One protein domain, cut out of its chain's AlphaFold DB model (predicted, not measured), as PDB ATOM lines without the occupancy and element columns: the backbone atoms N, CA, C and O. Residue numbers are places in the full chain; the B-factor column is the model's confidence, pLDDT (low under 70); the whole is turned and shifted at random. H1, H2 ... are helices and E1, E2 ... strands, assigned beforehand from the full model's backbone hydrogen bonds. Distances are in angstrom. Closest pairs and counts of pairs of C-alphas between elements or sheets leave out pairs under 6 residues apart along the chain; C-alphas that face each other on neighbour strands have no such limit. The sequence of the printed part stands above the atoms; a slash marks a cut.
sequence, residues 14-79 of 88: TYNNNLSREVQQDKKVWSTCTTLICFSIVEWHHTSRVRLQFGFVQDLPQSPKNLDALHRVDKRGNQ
ATOM      1  N   THR A  14     273.734 462.284 492.993       78.94
ATOM      2  CA  THR A  14     272.524 462.443 492.172       78.94
ATOM      3  C   THR A  14     272.219 463.911 491.880       78.94
ATOM      4  O   THR A  14     271.908 464.263 490.747       78.94
ATOM      5  N   TYR A  15     272.344 464.789 492.878       77.44
ATOM      6  CA  TYR A  15     272.105 466.222 492.699       77.44
ATOM      7  C   TYR A  15     273.217 466.872 491.880       77.44
ATOM      8  O   TYR A  15     272.930 467.592 490.930       77.44
ATOM      9  N   ASN A  16     274.476 466.562 492.192       77.00
ATOM     10  CA  ASN A  16     275.640 467.102 491.496       77.00
ATOM     11  C   ASN A  16     275.650 466.748 490.003       77.00
ATOM     12  O   ASN A  16     276.080 467.572 489.197       77.00
ATOM     13  N   ASN A  17     275.183 465.552 489.640       80.31
ATOM     14  CA  ASN A  17     275.097 465.100 488.250       80.31
ATOM     15  C   ASN A  17     273.980 465.803 487.466       80.31
ATOM     16  O   ASN A  17     274.088 465.933 486.249       80.31
ATOM     17  N   ASN A  18     272.947 466.294 488.157       85.50
ATOM     18  CA  ASN A  18     271.827 467.019 487.553       85.50
ATOM     19  C   ASN A  18     272.099 468.526 487.374       85.50
ATOM     20  O   ASN A  18     271.282 469.228 486.781       85.50
ATOM     21  N   LEU A  19     273.223 469.047 487.881       84.31
ATOM     22  CA  LEU A  19     273.605 470.451 487.706       84.31
ATOM     23  C   LEU A  19     274.180 470.698 486.305       84.31
ATOM     24  O   LEU A  19     274.876 469.848 485.748       84.31
ATOM     25  N   SER A  20     273.949 471.898 485.757       87.00
ATOM     26  CA  SER A  20     274.566 472.328 484.491       87.00
ATOM     27  C   SER A  20     276.094 472.207 484.549       87.00
ATOM     28  O   SER A  20     276.705 472.399 485.602       87.00
ATOM     29  N   ARG A  21     276.730 471.933 483.404       84.56
ATOM     30  CA  ARG A  21     278.191 471.803 483.294       84.56
ATOM     31  C   ARG A  21     278.927 473.050 483.791       84.56
ATOM     32  O   ARG A  21     279.959 472.916 484.435       84.56
ATOM     33  N   GLU A  22     278.373 474.229 483.523       85.62
ATOM     34  CA  GLU A  22     278.915 475.520 483.969       85.62
ATOM     35  C   GLU A  22     278.979 475.588 485.496       85.62
ATOM     36  O   GLU A  22     280.010 475.914 486.068       85.62
ATOM     37  N   VAL A  23     277.902 475.162 486.156       82.94
ATOM     38  CA  VAL A  23     277.799 475.097 487.616       82.94
ATOM     39  C   VAL A  23     278.785 474.057 488.157       82.94
ATOM     40  O   VAL A  23     279.545 474.331 489.080       82.94
ATOM     41  N   GLN A  24     278.874 472.881 487.530       81.00
ATOM     42  CA  GLN A  24     279.830 471.846 487.937       81.00
ATOM     43  C   GLN A  24     281.306 472.263 487.798       81.00
ATOM     44  O   GLN A  24     282.146 471.693 488.498       81.00
ATOM     45  N   GLN A  25     281.636 473.236 486.942       84.19
ATOM     46  CA  GLN A  25     282.992 473.781 486.804       84.19
ATOM     47  C   GLN A  25     283.480 474.419 488.122       84.19
ATOM     48  O   GLN A  25     284.663 474.325 488.459       84.19
ATOM     49  N   ASP A  26     282.552 474.958 488.919       84.06
ATOM     50  CA  ASP A  26     282.820 475.657 490.180       84.06
ATOM     51  C   ASP A  26     282.750 474.749 491.414       84.06
ATOM     52  O   ASP A  26     282.810 475.212 492.554       84.06
ATOM     53  N   LYS A  27     282.709 473.427 491.217       78.38
ATOM     54  CA  LYS A  27     282.716 472.410 492.283       78.38
ATOM     55  C   LYS A  27     283.788 472.662 493.359       78.38
ATOM     56  O   LYS A  27     283.563 472.440 494.550       78.38
ATOM     57  N   LYS A  28     284.959 473.175 492.967       76.81
ATOM     58  CA  LYS A  28     286.041 473.537 493.900       76.81
ATOM     59  C   LYS A  28     285.690 474.744 494.783       76.81
ATOM     60  O   LYS A  28     286.060 474.769 495.954       76.81
ATOM     61  N   VAL A  29     284.939 475.711 494.260       81.31
ATOM     62  CA  VAL A  29     284.460 476.877 495.018       81.31
ATOM     63  C   VAL A  29     283.519 476.428 496.134       81.31
ATOM     64  O   VAL A  29     283.676 476.861 497.274       81.31
ATOM     65  N   TRP A  30     282.630 475.471 495.863       76.62
ATOM     66  CA  TRP A  30     281.676 474.960 496.861       76.62
ATOM     67  C   TRP A  30     282.346 474.274 498.050       76.62
ATOM     68  O   TRP A  30     281.770 474.225 499.129       76.62
ATOM     69  N   SER A  31     283.568 473.766 497.867       76.81
ATOM     70  CA  SER A  31     284.363 473.110 498.914       76.81
ATOM     71  C   SER A  31     285.421 474.024 499.546       76.81
ATOM     72  O   SER A  31     286.330 473.546 500.242       76.81
ATOM     73  N   THR A  32     285.319 475.334 499.305       86.00
ATOM     74  CA  THR A  32     286.203 476.337 499.905       86.00
ATOM     75  C   THR A  32     285.768 476.635 501.335       86.00
ATOM     76  O   THR A  32     284.587 476.846 501.614       86.00
ATOM     77  N   CYS A  33     286.738 476.641 502.251       86.56
ATOM     78  CA  CYS A  33     286.536 477.052 503.636       86.56
ATOM     79  C   CYS A  33     286.646 478.582 503.695       86.56
ATOM     80  O   CYS A  33     287.751 479.117 503.642       86.56
ATOM     81  N   THR A  34     285.512 479.279 503.720       87.75
ATOM     82  CA  THR A  34     285.436 480.750 503.630       87.75
ATOM     83  C   THR A  34     284.377 481.303 504.579       87.75
ATOM     84  O   THR A  34     283.644 480.533 505.196       87.75
ATOM     85  N   THR A  35     284.280 482.621 504.711       87.56
ATOM     86  CA  THR A  35     283.175 483.263 505.426       87.56
ATOM     87  C   THR A  35     281.983 483.492 504.496       87.56
ATOM     88  O   THR A  35     282.137 483.807 503.316       87.56
ATOM     89  N   LEU A  36     280.779 483.308 505.030       87.75
ATOM     90  CA  LEU A  36     279.513 483.697 504.424       87.75
ATOM     91  C   LEU A  36     279.047 484.970 505.108       87.75
ATOM     92  O   LEU A  36     279.077 485.065 506.334       87.75
ATOM     93  N   ILE A  37     278.608 485.935 504.312       85.56
ATOM     94  CA  ILE A  37     278.131 487.222 504.807       85.56
ATOM     95  C   ILE A  37     276.650 487.333 504.458       85.56
ATOM     96  O   ILE A  37     276.279 487.293 503.286       85.56
ATOM     97  N   CYS A  38     275.805 487.478 505.478       84.94
ATOM     98  CA  CYS A  38     274.376 487.732 505.335       84.94
ATOM     99  C   CYS A  38     274.017 489.016 506.089       84.94
ATOM    100  O   CYS A  38     273.827 489.005 507.307       84.94
ATOM    101  N   PHE A  39     273.949 490.132 505.358       81.25
ATOM    102  CA  PHE A  39     273.707 491.485 505.875       81.25
ATOM    103  C   PHE A  39     274.657 491.905 507.007       81.25
ATOM    104  O   PHE A  39     275.674 492.544 506.758       81.25
ATOM    105  N   SER A  40     274.296 491.598 508.253       77.50
ATOM    106  CA  SER A  40     275.033 491.945 509.471       77.50
ATOM    107  C   SER A  40     275.646 490.738 510.177       77.50
ATOM    108  O   SER A  40     276.181 490.900 511.266       77.50
ATOM    109  N   ILE A  41     275.525 489.540 509.605       80.69
ATOM    110  CA  ILE A  41     276.022 488.298 510.194       80.69
ATOM    111  C   ILE A  41     277.123 487.746 509.300       80.69
ATOM    112  O   ILE A  41     276.968 487.663 508.079       80.69
ATOM    113  N   VAL A  42     278.227 487.361 509.926       85.62
ATOM    114  CA  VAL A  42     279.330 486.657 509.282       85.62
ATOM    115  C   VAL A  42     279.423 485.273 509.909       85.62
ATOM    116  O   VAL A  42     279.563 485.156 511.122       85.62
ATOM    117  N   GLU A  43     279.359 484.239 509.077       90.44
ATOM    118  CA  GLU A  43     279.466 482.835 509.480       90.44
ATOM    119  C   GLU A  43     280.624 482.143 508.765       90.44
ATOM    120  O   GLU A  43     280.946 482.481 507.629       90.44
ATOM    121  N   TRP A  44     281.246 481.140 509.384       89.12
ATOM    122  CA  TRP A  44     282.269 480.331 508.717       89.12
ATOM    123  C   TRP A  44     281.643 479.133 508.008       89.12
ATOM    124  O   TRP A  44     281.012 478.269 508.614       89.12
ATOM    125  N   HIS A  45     281.909 479.024 506.714       88.56
ATOM    126  CA  HIS A  45     281.567 477.871 505.899       88.56
ATOM    127  C   HIS A  45     282.635 476.782 506.036       88.56
ATOM    128  O   HIS A  45     283.621 476.745 505.300       88.56
ATOM    129  N   HIS A  46     282.447 475.867 506.987       85.69
ATOM    130  CA  HIS A  46     283.386 474.779 507.285       85.69
ATOM    131  C   HIS A  46     283.268 473.569 506.342       85.69
ATOM    132  O   HIS A  46     283.155 472.419 506.772       85.69
ATOM    133  N   THR A  47     283.344 473.804 505.037       85.06
ATOM    134  CA  THR A  47     283.192 472.765 503.999       85.06
ATOM    135  C   THR A  47     284.203 471.637 504.079       85.06
ATOM    136  O   THR A  47     283.890 470.515 503.688       85.06
ATOM    137  N   SER A  48     285.393 471.886 504.631       85.62
ATOM    138  CA  SER A  48     286.413 470.855 504.853       85.62
ATOM    139  C   SER A  48     285.913 469.678 505.700       85.62
ATOM    140  O   SER A  48     286.457 468.584 505.591       85.62
ATOM    141  N   ARG A  49     284.859 469.871 506.505       85.19
ATOM    142  CA  ARG A  49     284.239 468.836 507.348       85.19
ATOM    143  C   ARG A  49     283.216 467.965 506.606       85.19
ATOM    144  O   ARG A  49     282.834 466.929 507.138       85.19
ATOM    145  N   VAL A  50     282.776 468.383 505.416       82.88
ATOM    146  CA  VAL A  50     281.689 467.750 504.642       82.88
ATOM    147  C   VAL A  50     282.080 467.462 503.186       82.88
ATOM    148  O   VAL A  50     281.228 467.207 502.340       82.88
ATOM    149  N   ARG A  51     283.381 467.468 502.868       84.56
ATOM    150  CA  ARG A  51     283.906 467.280 501.502       84.56
ATOM    151  C   ARG A  51     283.465 465.977 500.837       84.56
ATOM    152  O   ARG A  51     283.181 465.986 499.639       84.56
ATOM    153  N   LEU A  52     283.330 464.901 501.614       83.56
ATOM    154  CA  LEU A  52     282.850 463.608 501.116       83.56
ATOM    155  C   LEU A  52     281.441 463.694 500.513       83.56
ATOM    156  O   LEU A  52     281.147 462.991 499.552       83.56
ATOM    157  N   GLN A  53     280.586 464.596 501.007       80.31
ATOM    158  CA  GLN A  53     279.227 464.766 500.479       80.31
ATOM    159  C   GLN A  53     279.220 465.280 499.036       80.31
ATOM    160  O   GLN A  53     278.271 465.034 498.296       80.31
ATOM    161  N   PHE A  54     280.285 465.966 498.627       77.62
ATOM    162  CA  PHE A  54     280.453 466.500 497.280       77.62
ATOM    163  C   PHE A  54     281.329 465.603 496.391       77.62
ATOM    164  O   PHE A  54     281.647 465.991 495.267       77.62
ATOM    165  N   GLY A  55     281.716 464.416 496.875       80.56
ATOM    166  CA  GLY A  55     282.595 463.491 496.159       80.56
ATOM    167  C   GLY A  55     284.078 463.882 496.196       80.56
ATOM    168  O   GLY A  55     284.855 463.405 495.373       80.56
ATOM    169  N   PHE A  56     284.489 464.756 497.122       83.44
ATOM    170  CA  PHE A  56     285.896 465.119 497.310       83.44
ATOM    171  C   PHE A  56     286.555 464.320 498.430       83.44
ATOM    172  O   PHE A  56     285.901 463.876 499.370       83.44
ATOM    173  N   VAL A  57     287.886 464.241 498.381       85.25
ATOM    174  CA  VAL A  57     288.695 463.751 499.501       85.25
ATOM    175  C   VAL A  57     288.571 464.715 500.683       85.25
ATOM    176  O   VAL A  57     288.676 465.935 500.529       85.25
ATOM    177  N   GLN A  58     288.332 464.162 501.870       85.06
ATOM    178  CA  GLN A  58     288.254 464.920 503.110       85.06
ATOM    179  C   GLN A  58     289.574 464.837 503.870       85.06
ATOM    180  O   GLN A  58     289.975 463.771 504.330       85.06
ATOM    181  N   ASP A  59     290.221 465.989 504.013       84.88
ATOM    182  CA  ASP A  59     291.438 466.133 504.805       84.88
ATOM    183  C   ASP A  59     291.133 466.078 506.310       84.88
ATOM    184  O   ASP A  59     289.987 466.251 506.741       84.88
ATOM    185  N   LEU A  60     292.178 465.890 507.126       87.06
ATOM    186  CA  LEU A  60     292.076 465.967 508.583       87.06
ATOM    187  C   LEU A  60     291.495 467.323 508.986       87.06
ATOM    188  O   LEU A  60     292.138 468.361 508.764       87.06
ATOM    189  N   PRO A  61     290.286 467.362 509.565       81.81
ATOM    190  CA  PRO A  61     289.606 468.629 509.580       81.81
ATOM    191  C   PRO A  61     290.010 469.448 510.817       81.81
ATOM    192  O   PRO A  61     290.064 468.955 511.946       81.81
ATOM    193  N   GLN A  62     290.330 470.721 510.572       85.56
ATOM    194  CA  GLN A  62     290.872 471.682 511.543       85.56
ATOM    195  C   GLN A  62     289.803 472.194 512.499       85.56
ATOM    196  O   GLN A  62     288.654 472.359 512.077       85.56
ATOM    197  N   SER A  63     290.162 472.451 513.762       87.19
ATOM    198  CA  SER A  63     289.231 472.933 514.793       87.19
ATOM    199  C   SER A  63     288.307 474.038 514.263       87.19
ATOM    200  O   SER A  63     288.776 474.918 513.530       87.19
ATOM    201  N   PRO A  64     286.998 473.977 514.575       85.62
ATOM    202  CA  PRO A  64     286.044 474.968 514.096       85.62
ATOM    203  C   PRO A  64     286.472 476.367 514.535       85.62
ATOM    204  O   PRO A  64     287.079 476.551 515.595       85.62
ATOM    205  N   LYS A  65     286.188 477.359 513.694       87.06
ATOM    206  CA  LYS A  65     286.509 478.747 514.008       87.06
ATOM    207  C   LYS A  65     285.495 479.229 515.039       87.06
ATOM    208  O   LYS A  65     284.296 479.164 514.796       87.06
ATOM    209  N   ASN A  66     285.980 479.698 516.185       88.19
ATOM    210  CA  ASN A  66     285.124 480.354 517.163       88.19
ATOM    211  C   ASN A  66     284.774 481.758 516.641       88.19
ATOM    212  O   ASN A  66     285.671 482.542 516.326       88.19
ATOM    213  N   LEU A  67     283.475 482.039 516.526       87.00
ATOM    214  CA  LEU A  67     282.931 483.316 516.064       87.00
ATOM    215  C   LEU A  67     282.288 484.141 517.181       87.00
ATOM    216  O   LEU A  67     281.788 485.226 516.902       87.00
ATOM    217  N   ASP A  68     282.359 483.705 518.440       88.12
ATOM    218  CA  ASP A  68     281.680 484.354 519.568       88.12
ATOM    219  C   ASP A  68     282.066 485.832 519.690       88.12
ATOM    220  O   ASP A  68     281.230 486.683 519.985       88.12
ATOM    221  N   ALA A  69     283.339 486.159 519.446       85.19
ATOM    222  CA  ALA A  69     283.816 487.539 519.452       85.19
ATOM    223  C   ALA A  69     283.192 488.377 518.324       85.19
ATOM    224  O   ALA A  69     282.857 489.538 518.541       85.19
ATOM    225  N   LEU A  70     283.010 487.784 517.141       82.44
ATOM    226  CA  LEU A  70     282.414 488.440 515.980       82.44
ATOM    227  C   LEU A  70     280.902 488.612 516.160       82.44
ATOM    228  O   LEU A  70     280.373 489.683 515.894       82.44
ATOM    229  N   HIS A  71     280.220 487.599 516.696       83.56
ATOM    230  CA  HIS A  71     278.784 487.635 516.986       83.56
ATOM    231  C   HIS A  71     278.406 488.611 518.105       83.56
ATOM    232  O   HIS A  71     277.259 489.040 518.179       83.56
ATOM    233  N   ARG A  72     279.359 489.002 518.961       84.00
ATOM    234  CA  ARG A  72     279.171 490.076 519.953       84.00
ATOM    235  C   ARG A  72     279.177 491.476 519.341       84.00
ATOM    236  O   ARG A  72     278.802 492.427 520.024       84.00
ATOM    237  N   VAL A  73     279.620 491.623 518.093       77.81
ATOM    238  CA  VAL A  73     279.604 492.896 517.377       77.81
ATOM    239  C   VAL A  73     278.330 492.956 516.548       77.81
ATOM    240  O   VAL A  73     278.271 492.443 515.436       77.81
ATOM    241  N   ASP A  74     277.300 493.601 517.088       73.44
ATOM    242  CA  ASP A  74     276.089 493.906 516.340       73.44
ATOM    243  C   ASP A  74     275.976 495.413 516.036       73.44
ATOM    244  O   ASP A  74     276.714 496.268 516.547       73.44
ATOM    245  N   LYS A  75     275.050 495.746 515.134       68.62
ATOM    246  CA  LYS A  75     274.746 497.140 514.786       68.62
ATOM    247  C   LYS A  75     273.920 497.851 515.869       68.62
ATOM    248  O   LYS A  75     273.711 499.063 515.769       68.62
ATOM    249  N   ARG A  76     273.416 497.143 516.889       69.56
ATOM    250  CA  ARG A  76     272.575 497.734 517.937       69.56
ATOM    251  C   ARG A  76     273.491 498.489 518.905       69.56
ATOM    252  O   ARG A  76     274.309 497.912 519.599       69.56
ATOM    253  N   GLY A  77     273.387 499.818 518.913       70.75
ATOM    254  CA  GLY A  77     274.276 500.686 519.701       70.75
ATOM    255  C   GLY A  77     275.579 501.096 518.998       70.75
ATOM    256  O   GLY A  77     276.364 501.828 519.585       70.75
ATOM    257  N   ASN A  78     275.786 500.693 517.738       71.94
ATOM    258  CA  ASN A  78     276.919 501.105 516.895       71.94
ATOM    259  C   ASN A  78     276.441 501.780 515.590       71.94
ATOM    260  O   ASN A  78     277.029 501.576 514.530       71.94
ATOM    261  N   GLN A  79     275.336 502.533 515.637       71.25
ATOM    262  CA  GLN A  79     274.750 503.155 514.436       71.25
ATOM    263  C   GLN A  79     275.654 504.247 513.844       71.25
ATOM    264  O   GLN A  79     275.768 504.334 512.627       71.25
TER     265      GLN A  79
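What this domain is: This is residues 14 to 79 of the 88 residues of the protein "PMD domain-containing protein" of Lupinus albus (UniProt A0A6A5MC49). A small two-stranded hairpin, E1 and E2, lies in the middle of a loose layout, with the short helices H1, H2, H3 and H4 toward one end of its length. From H4, residues 55 to 67 run back with no named element to H5, near the turn of the hairpin, and residues 72 to 79 trail on to the other end. The printed part has 66 residues with five named helices and two named strands, in the order H1, H2, H3, E1, E2, H4, H5; the class is mixed, helices and strands, with under half of the residues in named elements. It is only just loose, close to extended, with a radius of gyration of the C-alphas of 15.7 A, and only just flat, spanning 47 by 28 by 16 A.

Where its parts are: E1, residues 34 to 38, is 13.2 A long and begins at C-alpha 34 (285.436, 480.750, 503.630). E2, residues 41 to 45, is 12.6 A long. H1 is residues 14 to 17, from C-alpha 14 (272.524, 462.443, 492.172); H2 is 21 to 25, H3 27 to 30 and H4 51 to 54. H5, residues 68 to 71, ends at C-alpha 71 (278.784, 487.635, 516.986).

How they stand to each other: E1 and E2 form an antiparallel hairpin at 149 degrees, with N 36 and O 43 at 2.7 A, within hydrogen-bond range. The closest C-alphas of E2 and H5, Ile 41 and His 71, are 7.4 A apart. H1 is close to but not clearly touching H4, Asn 16 to Phe 54 at 7.5 A between C-alphas, and likewise H2, Asn 16 to Gln 24 at 7.3 A. H2 and H3 meet only through their link; H3 and H4 are only just apart, closest 8.1 A. H2 has its O i to N i+4 pair within range; the others are too short for one, and their single O i to N i+3 pair is within range in H3 and H4, not in H1 and H5.

The domain as a whole: The farthest C-alphas, Asn 17 and Gly 77, are 47.5 A apart. Residues 17 to 23, of which 21 to 23 belong to H2, stand free. The printed part has no cut; the link H4 to H5 is long. Residues 75 to 76 have pLDDT under 70.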